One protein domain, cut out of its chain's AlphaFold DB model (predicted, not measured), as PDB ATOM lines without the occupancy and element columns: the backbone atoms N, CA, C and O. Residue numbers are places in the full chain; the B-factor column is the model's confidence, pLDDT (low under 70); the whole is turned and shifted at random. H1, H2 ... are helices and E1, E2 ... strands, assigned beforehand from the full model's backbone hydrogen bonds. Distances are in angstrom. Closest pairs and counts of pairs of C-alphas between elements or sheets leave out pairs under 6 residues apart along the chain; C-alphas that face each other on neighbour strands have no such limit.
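AT A GLANCE: This is residues 6 to 104 of the 104 residues of an uncharacterized protein of Caenorhabditis japonica (UniProt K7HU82). A small sheet of three strands has the helix H1 slantwise over one face, and beyond its E1 edge, at the far end from H1, lies a group of three smaller helices, H2, H3 and H4. The printed part has 99 residues, with four named helices and three named strands in the order H1 E1 H2 H3 H4 E2 E3. The sheet runs E1 - E3 - E2, antiparallel, and the class is mixed. The whole is compact, with a radius of gyration of the C-alphas of 13.1 A and spans of 37 by 29 by 20 A.

HOW THE PARTS SIT: Begin at H1, residues 8 to 20, which is on the sheet of E1, residues 31 to 35, E3, residues 98 to 103, and E2, residues 79 to 84: two layers, a helix on one face of a sheet. H1 lies over E3 and E2 at a height over the sheet of 8.6 A, slantwise to the strands, at 36 degrees to E3 on the local plane; its closest C-alphas to E2 are those of Glu 11 and Ala 81, 5.1 A apart. Look at E1 and E3, antiparallel, for N 33 and O 100, 2.8 A, within hydrogen-bond range. In the hairpin E2 and E3, find N 81 and O 101 at 3.0 A. H2, residues 44 to 48, and H3, residues 52 to 62, touch only at the corner, closest at C-alphas Leu 46 and Ala 55, 5.7 A. H3 touches H4, residues 70 to 73, closest at C-alphas Val 56 and Val 70, 6.5 A. H4 only grazes the sheet, with residues 70 to 72. H1 is apart from H2, H3 and H4. In H1, H2 and H3 every O i to N i+4 pair is within hydrogen-bond range; H4 is too short for one.

IN THESE COORDINATES: Find C-alpha 8 at (22.326, -53.371, 60.585); from there H1 runs 18.5 A to C-alpha 20. E1 runs 13.1 A, H3 15.6 A and E2 17.6 A; H2 and H4 are shorter. E3 runs 16.7 A to C-alpha 103 at (22.392, -50.938, 49.362).

THE WHOLE: The two C-alphas farthest apart, Lys 19 and Gln 49, are 38.1 A apart. The printed part has no cut. The link E2 to E3, residues 85 to 97, is long, and pLDDT is under 70 in residues 86 to 97, 36 to 38, 23 and 75.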
ATOM      1  N   TRP A   6      15.881 -54.817  56.124       93.81
ATOM      2  CA  TRP A   6      16.572 -53.928  57.045       93.81
ATOM      3  C   TRP A   6      17.998 -54.425  57.298       93.81
ATOM      4  O   TRP A   6      18.183 -55.587  57.666       93.81
ATOM      5  N   ASP A   7      18.992 -53.552  57.141       95.62
ATOM      6  CA  ASP A   7      20.402 -53.910  57.300       95.62
ATOM      7  C   ASP A   7      21.073 -53.153  58.454       95.62
ATOM      8  O   ASP A   7      21.067 -51.924  58.526       95.62
ATOM      9  N   LYS A   8      21.688 -53.909  59.373       94.50
ATOM     10  CA  LYS A   8      22.326 -53.371  60.585       94.50
ATOM     11  C   LYS A   8      23.627 -52.619  60.292       94.50
ATOM     12  O   LYS A   8      24.004 -51.735  61.061       94.50
ATOM     13  N   THR A   9      24.316 -52.948  59.200       93.19
ATOM     14  CA  THR A   9      25.529 -52.241  58.780       93.19
ATOM     15  C   THR A   9      25.171 -50.881  58.189       93.19
ATOM     16  O   THR A   9      25.771 -49.877  58.577       93.19
ATOM     17  N   LEU A  10      24.148 -50.822  57.333       93.00
ATOM     18  CA  LEU A  10      23.584 -49.571  56.834       93.00
ATOM     19  C   LEU A  10      23.009 -48.725  57.971       93.00
ATOM     20  O   LEU A  10      23.194 -47.516  57.951       93.00
ATOM     21  N   GLU A  11      22.382 -49.325  58.986       91.94
ATOM     22  CA  GLU A  11      21.884 -48.605  60.169       91.94
ATOM     23  C   GLU A  11      23.017 -47.931  60.962       91.94
ATOM     24  O   GLU A  11      22.912 -46.759  61.328       91.94
ATOM     25  N   ALA A  12      24.133 -48.632  61.185       90.25
ATOM     26  CA  ALA A  12      25.292 -48.061  61.868       90.25
ATOM     27  C   ALA A  12      25.942 -46.916  61.066       90.25
ATOM     28  O   ALA A  12      26.415 -45.934  61.643       90.25
ATOM     29  N   GLU A  13      25.966 -47.027  59.738       89.19
ATOM     30  CA  GLU A  13      26.488 -45.981  58.855       89.19
ATOM     31  C   GLU A  13      25.546 -44.771  58.783       89.19
ATOM     32  O   GLU A  13      25.979 -43.623  58.898       89.19
ATOM     33  N   ALA A  14      24.244 -45.026  58.684       85.19
ATOM     34  CA  ALA A  14      23.178 -44.040  58.792       85.19
ATOM     35  C   ALA A  14      23.298 -43.204  60.076       85.19
ATOM     36  O   ALA A  14      23.301 -41.973  60.010       85.19
ATOM     37  N   ASP A  15      23.470 -43.854  61.231       84.69
ATOM     38  CA  ASP A  15      23.649 -43.191  62.528       84.69
ATOM     39  C   ASP A  15      24.905 -42.300  62.560       84.69
ATOM     40  O   ASP A  15      24.850 -41.147  63.004       84.69
ATOM     41  N   LYS A  16      26.036 -42.774  62.013       85.44
ATOM     42  CA  LYS A  16      27.255 -41.956  61.877       85.44
ATOM     43  C   LYS A  16      27.021 -40.720  61.013       85.44
ATOM     44  O   LYS A  16      27.422 -39.615  61.393       85.44
ATOM     45  N   LEU A  17      26.368 -40.882  59.863       79.75
ATOM     46  CA  LEU A  17      26.054 -39.775  58.960       79.75
ATOM     47  C   LEU A  17      25.118 -38.765  59.624       79.75
ATOM     48  O   LEU A  17      25.368 -37.561  59.524       79.75
ATOM     49  N   ALA A  18      24.089 -39.243  60.330       77.81
ATOM     50  CA  ALA A  18      23.157 -38.418  61.088       77.81
ATOM     51  C   ALA A  18      23.893 -37.546  62.108       77.81
ATOM     52  O   ALA A  18      23.733 -36.331  62.101       77.81
ATOM     53  N   LYS A  19      24.768 -38.140  62.926       79.50
ATOM     54  CA  LYS A  19      25.543 -37.415  63.947       79.50
ATOM     55  C   LYS A  19      26.540 -36.423  63.357       79.50
ATOM     56  O   LYS A  19      26.837 -35.408  63.976       79.50
ATOM     57  N   SER A  20      27.068 -36.705  62.167       80.81
ATOM     58  CA  SER A  20      28.066 -35.842  61.529       80.81
ATOM     59  C   SER A  20      27.493 -34.540  60.957       80.81
ATOM     60  O   SER A  20      28.258 -33.617  60.686       80.81
ATOM     61  N   CYS A  21      26.178 -34.486  60.701       74.00
ATOM     62  CA  CYS A  21      25.510 -33.437  59.923       74.00
ATOM     63  C   CYS A  21      26.179 -33.085  58.576       74.00
ATOM     64  O   CYS A  21      25.900 -32.031  58.002       74.00
ATOM     65  N   LYS A  22      27.046 -33.952  58.036       74.75
ATOM     66  CA  LYS A  22      27.705 -33.721  56.749       74.75
ATOM     67  C   LYS A  22      26.720 -33.890  55.595       74.75
ATOM     68  O   LYS A  22      25.709 -34.593  55.706       74.75
ATOM     69  N   TYR A  23      27.045 -33.251  54.470       66.50
ATOM     70  CA  TYR A  23      26.356 -33.503  53.208       66.50
ATOM     71  C   TYR A  23      26.440 -34.986  52.875       66.50
ATOM     72  O   TYR A  23      27.512 -35.589  52.912       66.50
ATOM     73  N   LYS A  24      25.285 -35.567  52.574       75.06
ATOM     74  CA  LYS A  24      25.171 -36.986  52.266       75.06
ATOM     75  C   LYS A  24      25.415 -37.158  50.774       75.06
ATOM     76  O   LYS A  24      24.927 -36.354  49.985       75.06
ATOM     77  N   GLN A  25      26.184 -38.169  50.399       79.94
ATOM     78  CA  GLN A  25      26.519 -38.479  49.011       79.94
ATOM     79  C   GLN A  25      26.286 -39.965  48.760       79.94
ATOM     80  O   GLN A  25      26.393 -40.776  49.679       79.94
ATOM     81  N   HIS A  26      25.960 -40.311  47.519       84.25
ATOM     82  CA  HIS A  26      25.983 -41.702  47.081       84.25
ATOM     83  C   HIS A  26      27.426 -42.224  47.090       84.25
ATOM     84  O   HIS A  26      28.363 -41.455  46.877       84.25
ATOM     85  N   ASN A  27      27.598 -43.526  47.285       85.19
ATOM     86  CA  ASN A  27      28.866 -44.214  47.061       85.19
ATOM     87  C   ASN A  27      28.614 -45.626  46.510       85.19
ATOM     88  O   ASN A  27      27.482 -45.977  46.175       85.19
ATOM     89  N   ASP A  28      29.675 -46.423  46.411       85.19
ATOM     90  CA  ASP A  28      29.619 -47.769  45.833       85.19
ATOM     91  C   ASP A  28      28.855 -48.781  46.705       85.19
ATOM     92  O   ASP A  28      28.359 -49.781  46.196       85.19
ATOM     93  N   ASN A  29      28.735 -48.520  48.011       85.75
ATOM     94  CA  ASN A  29      28.092 -49.414  48.978       85.75
ATOM     95  C   ASN A  29      26.630 -49.054  49.243       85.75
ATOM     96  O   ASN A  29      25.853 -49.914  49.655       85.75
ATOM     97  N   TYR A  30      26.256 -47.786  49.066       88.81
ATOM     98  CA  TYR A  30      24.887 -47.341  49.250       88.81
ATOM     99  C   TYR A  30      24.540 -46.099  48.429       88.81
ATOM    100  O   TYR A  30      25.346 -45.210  48.143       88.81
ATOM    101  N   ARG A  31      23.252 -45.985  48.136       88.06
ATOM    102  CA  ARG A  31      22.590 -44.796  47.624       88.06
ATOM    103  C   ARG A  31      21.872 -44.104  48.776       88.06
ATOM    104  O   ARG A  31      21.315 -44.754  49.653       88.06
ATOM    105  N   VAL A  32      21.890 -42.777  48.780       86.31
ATOM    106  CA  VAL A  32      21.166 -41.978  49.768       86.31
ATOM    107  C   VAL A  32      19.818 -41.586  49.180       86.31
ATOM    108  O   VAL A  32      19.757 -40.983  48.111       86.31
ATOM    109  N   TYR A  33      18.752 -41.889  49.904       85.81
ATOM    110  CA  TYR A  33      17.395 -41.461  49.604       85.81
ATOM    111  C   TYR A  33      16.929 -40.481  50.681       85.81
ATOM    112  O   TYR A  33      17.099 -40.725  51.874       85.81
ATOM    113  N   ILE A  34      16.374 -39.344  50.265       81.44
ATOM    114  CA  ILE A  34      15.936 -38.287  51.181       81.44
ATOM    115  C   ILE A  34      14.422 -38.177  51.107       81.44
ATOM    116  O   ILE A  34      13.884 -37.911  50.033       81.44
ATOM    117  N   PHE A  35      13.752 -38.300  52.251       74.94
ATOM    118  CA  PHE A  35      12.314 -38.108  52.354       74.94
ATOM    119  C   PHE A  35      11.985 -36.824  53.125       74.94
ATOM    120  O   PHE A  35      12.525 -36.531  54.196       74.94
ATOM    121  N   GLY A  36      11.088 -36.014  52.568       69.81
ATOM    122  CA  GLY A  36      10.688 -34.747  53.168       69.81
ATOM    123  C   GLY A  36       9.362 -34.258  52.609       69.81
ATOM    124  O   GLY A  36       9.113 -34.361  51.414       69.81
ATOM    125  N   MET A  37       8.533 -33.680  53.483       55.28
ATOM    126  CA  MET A  37       7.140 -33.298  53.198       55.28
ATOM    127  C   MET A  37       6.979 -32.271  52.056       55.28
ATOM    128  O   MET A  37       5.882 -32.108  51.536       55.28
ATOM    129  N   TYR A  38       8.062 -31.599  51.654       64.12
ATOM    130  CA  TYR A  38       8.085 -30.588  50.587       64.12
ATOM    131  C   TYR A  38       9.033 -30.933  49.430       64.12
ATOM    132  O   TYR A  38       9.307 -30.082  48.586       64.12
ATOM    133  N   LEU A  39       9.585 -32.150  49.392       70.44
ATOM    134  CA  LEU A  39      10.485 -32.553  48.315       70.44
ATOM    135  C   LEU A  39       9.671 -33.073  47.131       70.44
ATOM    136  O   LEU A  39       9.024 -34.115  47.219       70.44
ATOM    137  N   GLN A  40       9.715 -32.338  46.022       79.56
ATOM    138  CA  GLN A  40       9.161 -32.795  44.755       79.56
ATOM    139  C   GLN A  40      10.101 -33.844  44.155       79.56
ATOM    140  O   GLN A  40      11.299 -33.597  44.034       79.56
ATOM    141  N   ASP A  41       9.557 -35.002  43.786       87.12
ATOM    142  CA  ASP A  41      10.292 -36.028  43.051       87.12
ATOM    143  C   ASP A  41      10.274 -35.696  41.547       87.12
ATOM    144  O   ASP A  41       9.231 -35.850  40.899       87.12
ATOM    145  N   PRO A  42      11.405 -35.271  40.954       88.81
ATOM    146  CA  PRO A  42      11.458 -34.923  39.541       88.81
ATOM    147  C   PRO A  42      11.403 -36.159  38.632       88.81
ATOM    148  O   PRO A  42      11.138 -36.023  37.443       88.81
ATOM    149  N   THR A  43      11.616 -37.365  39.161       91.19
ATOM    150  CA  THR A  43      11.534 -38.629  38.416       91.19
ATOM    151  C   THR A  43      10.127 -39.214  38.386       91.19
ATOM    152  O   THR A  43       9.861 -40.087  37.563       91.19
ATOM    153  N   ARG A  44       9.206 -38.716  39.229       90.12
ATOM    154  CA  ARG A  44       7.857 -39.278  39.395       90.12
ATOM    155  C   ARG A  44       7.126 -39.474  38.070       90.12
ATOM    156  O   ARG A  44       6.662 -40.568  37.783       90.12
ATOM    157  N   HIS A  45       7.069 -38.425  37.253       93.25
ATOM    158  CA  HIS A  45       6.380 -38.463  35.965       93.25
ATOM    159  C   HIS A  45       6.995 -39.481  34.988       93.25
ATOM    160  O   HIS A  45       6.261 -40.139  34.259       93.25
ATOM    161  N   LEU A  46       8.323 -39.654  35.008       94.00
ATOM    162  CA  LEU A  46       9.025 -40.637  34.176       94.00
ATOM    163  C   LEU A  46       8.722 -42.062  34.643       94.00
ATOM    164  O   LEU A  46       8.456 -42.934  33.820       94.00
ATOM    165  N   VAL A  47       8.725 -42.292  35.960       91.00
ATOM    166  CA  VAL A  47       8.377 -43.587  36.563       91.00
ATOM    167  C   VAL A  47       6.924 -43.956  36.257       91.00
ATOM    168  O   VAL A  47       6.674 -45.073  35.809       91.00
ATOM    169  N   ASP A  48       5.983 -43.021  36.417       91.12
ATOM    170  CA  ASP A  48       4.557 -43.240  36.131       91.12
ATOM    171  C   ASP A  48       4.305 -43.567  34.642       91.12
ATOM    172  O   ASP A  48       3.374 -44.300  34.312       91.12
ATOM    173  N   GLN A  49       5.155 -43.070  33.736       94.50
ATOM    174  CA  GLN A  49       5.125 -43.367  32.296       94.50
ATOM    175  C   GLN A  49       5.917 -44.631  31.906       94.50
ATOM    176  O   GLN A  49       5.959 -44.988  30.729       94.50
ATOM    177  N   GLY A  50       6.572 -45.303  32.858       90.94
ATOM    178  CA  GLY A  50       7.430 -46.463  32.598       90.94
ATOM    179  C   GLY A  50       8.778 -46.134  31.938       90.94
ATOM    180  O   GLY A  50       9.483 -47.036  31.486       90.94
ATOM    181  N   ASN A  51       9.176 -44.861  31.889       94.25
ATOM    182  CA  ASN A  51      10.422 -44.401  31.277       94.25
ATOM    183  C   ASN A  51      11.607 -44.475  32.261       94.25
ATOM    184  O   ASN A  51      12.198 -43.475  32.677       94.25
ATOM    185  N   PHE A  52      11.956 -45.698  32.665       89.75
ATOM    186  CA  PHE A  52      12.977 -45.944  33.690       89.75
ATOM    187  C   PHE A  52      14.395 -45.551  33.260       89.75
ATOM    188  O   PHE A  52      15.190 -45.144  34.103       89.75
ATOM    189  N   VAL A  53      14.729 -45.653  31.968       91.50
ATOM    190  CA  VAL A  53      16.065 -45.287  31.459       91.50
ATOM    191  C   VAL A  53      16.312 -43.791  31.642       91.50
ATOM    192  O   VAL A  53      17.352 -43.396  32.167       91.50
ATOM    193  N   GLU A  54      15.344 -42.956  31.262       93.94
ATOM    194  CA  GLU A  54      15.449 -41.511  31.443       93.94
ATOM    195  C   GLU A  54      15.443 -41.127  32.924       93.94
ATOM    196  O   GLU A  54      16.240 -40.290  33.347       93.94
ATOM    197  N   ALA A  55      14.626 -41.807  33.735       92.00
ATOM    198  CA  ALA A  55      14.587 -41.587  35.174       92.00
ATOM    199  C   ALA A  55      15.947 -41.885  35.840       92.00
ATOM    200  O   ALA A  55      16.453 -41.068  36.610       92.00
ATOM    201  N   VAL A  56      16.593 -43.006  35.490       89.75
ATOM    202  CA  VAL A  56      17.947 -43.356  35.963       89.75
ATOM    203  C   VAL A  56      18.983 -42.331  35.497       89.75
ATOM    204  O   VAL A  56      19.834 -41.913  36.284       89.75
ATOM    205  N   ASN A  57      18.911 -41.893  34.239       91.69
ATOM    206  CA  ASN A  57      19.825 -40.882  33.710       91.69
ATOM    207  C   ASN A  57      19.687 -39.543  34.444       91.69
ATOM    208  O   ASN A  57      20.699 -38.914  34.752       91.69
ATOM    209  N   LEU A  58      18.460 -39.124  34.768       90.94
ATOM    210  CA  LEU A  58      18.200 -37.904  35.529       90.94
ATOM    211  C   LEU A  58      18.830 -37.963  36.926       90.94
ATOM    212  O   LEU A  58      19.521 -37.024  37.322       90.94
ATOM    213  N   VAL A  59      18.654 -39.079  37.640       87.50
ATOM    214  CA  VAL A  59      19.260 -39.291  38.965       87.50
ATOM    215  C   VAL A  59      20.782 -39.216  38.899       87.50
ATOM    216  O   VAL A  59      21.402 -38.497  39.684       87.50
ATOM    217  N   ASN A  60      21.394 -39.902  37.934       86.19
ATOM    218  CA  ASN A  60      22.849 -39.905  37.780       86.19
ATOM    219  C   ASN A  60      23.403 -38.535  37.364       86.19
ATOM    220  O   ASN A  60      24.495 -38.166  37.791       86.19
ATOM    221  N   LYS A  61      22.656 -37.765  36.563       89.25
ATOM    222  CA  LYS A  61      23.054 -36.426  36.106       89.25
ATOM    223  C   LYS A  61      23.088 -35.401  37.237       89.25
ATOM    224  O   LYS A  61      23.940 -34.517  37.218       89.25
ATOM    225  N   LEU A  62      22.155 -35.478  38.187       81.69
ATOM    226  CA  LEU A  62      22.058 -34.492  39.266       81.69
ATOM    227  C   LEU A  62      23.208 -34.621  40.274       81.69
ATOM    228  O   LEU A  62      23.627 -33.613  40.829       81.69
ATOM    229  N   GLY A  63      23.775 -35.814  40.468       72.75
ATOM    230  CA  GLY A  63      25.037 -35.998  41.202       72.75
ATOM    231  C   GLY A  63      24.988 -35.715  42.713       72.75
ATOM    232  O   GLY A  63      25.991 -35.900  43.398       72.75
ATOM    233  N   PHE A  64      23.838 -35.314  43.255       76.56
ATOM    234  CA  PHE A  64      23.576 -35.179  44.688       76.56
ATOM    235  C   PHE A  64      22.336 -35.999  45.073       76.56
ATOM    236  O   PHE A  64      21.485 -36.219  44.215       76.56
ATOM    237  N   PRO A  65      22.191 -36.446  46.333       79.94
ATOM    238  CA  PRO A  65      20.989 -37.156  46.766       79.94
ATOM    239  C   PRO A  65      19.751 -36.264  46.839       79.94
ATOM    240  O   PRO A  65      19.796 -35.164  47.389       79.94
ATOM    241  N   PHE A  66      18.619 -36.769  46.356       80.62
ATOM    242  CA  PHE A  66      17.312 -36.114  46.430       80.62
ATOM    243  C   PHE A  66      16.188 -37.155  46.502       80.62
ATOM    244  O   PHE A  66      16.412 -38.344  46.259       80.62
ATOM    245  N   CYS A  67      14.978 -36.711  46.847       83.19
ATOM    246  CA  CYS A  67      13.785 -37.560  46.826       83.19
ATOM    247  C   CYS A  67      13.513 -38.028  45.393       83.19
ATOM    248  O   CYS A  67      13.237 -37.200  44.525       83.19
ATOM    249  N   ASN A  68      13.618 -39.334  45.140       86.19
ATOM    250  CA  ASN A  68      13.322 -39.905  43.832       86.19
ATOM    251  C   ASN A  68      12.848 -41.357  43.923       86.19
ATOM    252  O   ASN A  68      13.440 -42.164  44.637       86.19
ATOM    253  N   LEU A  69      11.802 -41.708  43.180       84.88
ATOM    254  CA  LEU A  69      11.253 -43.061  43.172       84.88
ATOM    255  C   LEU A  69      12.173 -44.089  42.514       84.88
ATOM    256  O   LEU A  69      12.022 -45.280  42.778       84.88
ATOM    257  N   VAL A  70      13.120 -43.661  41.677       88.12
ATOM    258  CA  VAL A  70      14.005 -44.565  40.923       88.12
ATOM    259  C   VAL A  70      14.777 -45.495  41.852       88.12
ATOM    260  O   VAL A  70      14.819 -46.696  41.590       88.12
ATOM    261  N   GLU A  71      15.323 -44.974  42.953       85.38
ATOM    262  CA  GLU A  71      16.070 -45.785  43.927       85.38
ATOM    263  C   GLU A  71      15.202 -46.863  44.608       85.38
ATOM    264  O   GLU A  71      15.734 -47.866  45.075       85.38
ATOM    265  N   MET A  72      13.875 -46.686  44.633       79.69
ATOM    266  CA  MET A  72      12.921 -47.636  45.219       79.69
ATOM    267  C   MET A  72      12.415 -48.674  44.206       79.69
ATOM    268  O   MET A  72      12.130 -49.814  44.569       79.69
ATOM    269  N   VAL A  73      12.262 -48.289  42.935       80.06
ATOM    270  CA  VAL A  73      11.627 -49.136  41.905       80.06
ATOM    271  C   VAL A  73      12.628 -49.940  41.077       80.06
ATOM    272  O   VAL A  73      12.295 -51.027  40.593       80.06
ATOM    273  N   VAL A  74      13.856 -49.442  40.911       73.00
ATOM    274  CA  VAL A  74      14.899 -50.146  40.159       73.00
ATOM    275  C   VAL A  74      15.484 -51.256  41.043       73.00
ATOM    276  O   VAL A  74      15.958 -50.966  42.139       73.00
ATOM    277  N   PRO A  75      15.503 -52.527  40.595       69.00
ATOM    278  CA  PRO A  75      15.840 -53.696  41.421       69.00
ATOM    279  C   PRO A  75      17.350 -53.853  41.695       69.00
ATOM    280  O   PRO A  75      17.890 -54.948  41.610       69.00
ATOM    281  N   LYS A  76      18.058 -52.757  41.975       79.38
ATOM    282  CA  LYS A  76      19.484 -52.767  42.337       79.38
ATOM    283  C   LYS A  76      19.720 -52.846  43.841       79.38
ATOM    284  O   LYS A  76      20.838 -53.124  44.246       79.38
ATOM    285  N   GLN A  77      18.695 -52.548  44.631       85.44
ATOM    286  CA  GLN A  77      18.788 -52.446  46.079       85.44
ATOM    287  C   GLN A  77      18.087 -53.648  46.711       85.44
ATOM    288  O   GLN A  77      16.972 -53.984  46.312       85.44
ATOM    289  N   GLU A  78      18.724 -54.283  47.687       90.75
ATOM    290  CA  GLU A  78      18.155 -55.376  48.495       90.75
ATOM    291  C   GLU A  78      18.131 -55.024  49.984       90.75
ATOM    292  O   GLU A  78      17.501 -55.712  50.790       90.75
ATOM    293  N   LYS A  79      18.805 -53.933  50.361       92.88
ATOM    294  CA  LYS A  79      18.986 -53.502  51.741       92.88
ATOM    295  C   LYS A  79      18.530 -52.069  51.939       92.88
ATOM    296  O   LYS A  79      18.715 -51.223  51.065       92.88
ATOM    297  N   ILE A  80      17.982 -51.788  53.116       92.44
ATOM    298  CA  ILE A  80      17.581 -50.445  53.529       92.44
ATOM    299  C   ILE A  80      17.898 -50.202  55.005       92.44
ATOM    300  O   ILE A  80      17.780 -51.102  55.834       92.44
ATOM    301  N   ALA A  81      18.255 -48.970  55.351       92.38
ATOM    302  CA  ALA A  81      18.157 -48.467  56.717       92.38
ATOM    303  C   ALA A  81      17.780 -46.986  56.692       92.38
ATOM    304  O   ALA A  81      18.418 -46.205  55.986       92.38
ATOM    305  N   CYS A  82      16.761 -46.601  57.460       87.38
ATOM    306  CA  CYS A  82      16.256 -45.231  57.533       87.38
ATOM    307  C   CYS A  82      16.495 -44.610  58.909       87.38
ATOM    308  O   CYS A  82      16.547 -45.301  59.924       87.38
ATOM    309  N   PHE A  83      16.650 -43.293  58.949       83.94
ATOM    310  CA  PHE A  83      16.938 -42.562  60.171       83.94
ATOM    311  C   PHE A  83      16.408 -41.136  60.112       83.94
ATOM    312  O   PHE A  83      16.431 -40.470  59.074       83.94
ATOM    313  N   ASN A  84      15.998 -40.641  61.277       78.50
ATOM    314  CA  ASN A  84      15.586 -39.258  61.435       78.50
ATOM    315  C   ASN A  84      16.810 -38.374  61.683       78.50
ATOM    316  O   ASN A  84      17.627 -38.657  62.559       78.50
ATOM    317  N   ALA A  85      16.919 -37.270  60.944       73.19
ATOM    318  CA  ALA A  85      18.000 -36.296  61.101       73.19
ATOM    319  C   ALA A  85      17.457 -34.885  61.416       73.19
ATOM    320  O   ALA A  85      17.796 -33.932  60.713       73.19
ATOM    321  N   PRO A  86      16.640 -34.714  62.477       68.94
ATOM    322  CA  PRO A  86      15.871 -33.485  62.716       68.94
ATOM    323  C   PRO A  86      16.734 -32.246  63.002       68.94
ATOM    324  O   PRO A  86      16.251 -31.121  62.898       68.94
ATOM    325  N   HIS A  87      18.004 -32.439  63.376       67.06
ATOM    326  CA  HIS A  87      18.922 -31.366  63.771       67.06
ATOM    327  C   HIS A  87      19.985 -31.034  62.721       67.06
ATOM    328  O   HIS A  87      20.765 -30.104  62.916       67.06
ATOM    329  N   CYS A  88      20.019 -31.758  61.603       66.25
ATOM    330  CA  CYS A  88      20.977 -31.505  60.539       66.25
ATOM    331  C   CYS A  88      20.250 -30.911  59.333       66.25
ATOM    332  O   CYS A  88      19.579 -31.629  58.593       66.25
ATOM    333  N   ASN A  89      20.430 -29.607  59.099       60.62
ATOM    334  CA  ASN A  89      20.009 -28.944  57.862       60.62
ATOM    335  C   ASN A  89      20.911 -29.408  56.710       60.62
ATOM    336  O   ASN A  89      21.779 -28.680  56.240       60.62
ATOM    337  N   THR A  90      20.750 -30.656  56.272       57.91
ATOM    338  CA  THR A  90      21.586 -31.241  55.214       57.91
ATOM    339  C   THR A  90      21.199 -30.774  53.814       57.91
ATOM    340  O   THR A  90      21.771 -31.246  52.839       57.91
ATOM    341  N   HIS A  91      20.235 -29.858  53.712       56.59
ATOM    342  CA  HIS A  91      19.863 -29.178  52.484       56.59
ATOM    343  C   HIS A  91      19.361 -27.756  52.819       56.59
ATOM    344  O   HIS A  91      18.583 -27.605  53.766       56.59
ATOM    345  N   PRO A  92      19.775 -26.707  52.080       54.72
ATOM    346  CA  PRO A  92      19.563 -25.302  52.455       54.72
ATOM    347  C   PRO A  92      18.091 -24.883  52.564       54.72
ATOM    348  O   PRO A  92      17.792 -23.903  53.237       54.72
ATOM    349  N   ASN A  93      17.173 -25.640  51.956       55.56
ATOM    350  CA  ASN A  93      15.751 -25.298  51.868       55.56
ATOM    351  C   ASN A  93      14.816 -26.353  52.480       55.56
ATOM    352  O   ASN A  93      13.622 -26.355  52.184       55.56
ATOM    353  N   THR A  94      15.325 -27.277  53.302       58.12
ATOM    354  CA  THR A  94      14.508 -28.409  53.761       58.12
ATOM    355  C   THR A  94      14.749 -28.761  55.222       58.12
ATOM    356  O   THR A  94      15.866 -29.077  55.624       58.12
ATOM    357  N   LYS A  95      13.659 -28.813  55.998       60.19
ATOM    358  CA  LYS A  95      13.599 -29.606  57.231       60.19
ATOM    359  C   LYS A  95      13.473 -31.067  56.813       60.19
ATOM    360  O   LYS A  95      12.374 -31.549  56.542       60.19
ATOM    361  N   VAL A  96      14.611 -31.724  56.609       63.94
ATOM    362  CA  VAL A  96      14.638 -33.152  56.289       63.94
ATOM    363  C   VAL A  96      14.228 -33.914  57.541       63.94
ATOM    364  O   VAL A  96      14.869 -33.775  58.580       63.94
ATOM    365  N   ASN A  97      13.162 -34.704  57.444       65.38
ATOM    366  CA  ASN A  97      12.681 -35.475  58.583       65.38
ATOM    367  C   ASN A  97      13.281 -36.883  58.585       65.38
ATOM    368  O   ASN A  97      13.635 -37.351  59.659       65.38
ATOM    369  N   GLU A  98      13.494 -37.497  57.412       80.12
ATOM    370  CA  GLU A  98      13.948 -38.887  57.300       80.12
ATOM    371  C   GLU A  98      14.876 -39.109  56.096       80.12
ATOM    372  O   GLU A  98      14.729 -38.502  55.030       80.12
ATOM    373  N   ILE A  99      15.875 -39.967  56.279       82.94
ATOM    374  CA  ILE A  99      16.893 -40.289  55.282       82.94
ATOM    375  C   ILE A  99      17.123 -41.785  55.312       82.94
ATOM    376  O   ILE A  99      17.266 -42.353  56.387       82.94
ATOM    377  N   CYS A 100      17.205 -42.406  54.143       87.06
ATOM    378  CA  CYS A 100      17.471 -43.828  54.014       87.06
ATOM    379  C   CYS A 100      18.765 -44.071  53.240       87.06
ATOM    380  O   CYS A 100      19.078 -43.359  52.283       87.06
ATOM    381  N   LEU A 101      19.512 -45.090  53.651       90.31
ATOM    382  CA  LEU A 101      20.579 -45.687  52.861       90.31
ATOM    383  C   LEU A 101      20.024 -46.941  52.196       90.31
ATOM    384  O   LEU A 101      19.395 -47.760  52.863       90.31
ATOM    385  N   LEU A 102      20.251 -47.068  50.895       90.56
ATOM    386  CA  LEU A 102      19.823 -48.191  50.072       90.56
ATOM    387  C   LEU A 102      21.068 -48.881  49.532       90.56
ATOM    388  O   LEU A 102      21.886 -48.218  48.901       90.56
ATOM    389  N   GLY A 103      21.237 -50.166  49.816       89.75
ATOM    390  CA  GLY A 103      22.392 -50.938  49.362       89.75
ATOM    391  C   GLY A 103      21.988 -52.142  48.513       89.75
ATOM    392  O   GLY A 103      20.837 -52.590  48.609       89.75
ATOM    393  N   PRO A 104      22.927 -52.689  47.720       87.19
ATOM    394  CA  PRO A 104      22.772 -54.019  47.147       87.19
ATOM    395  C   PRO A 104      22.684 -55.088  48.242       87.19
ATOM    396  O   PRO A 104      23.113 -54.849  49.399       87.19
TER     397      PRO A 104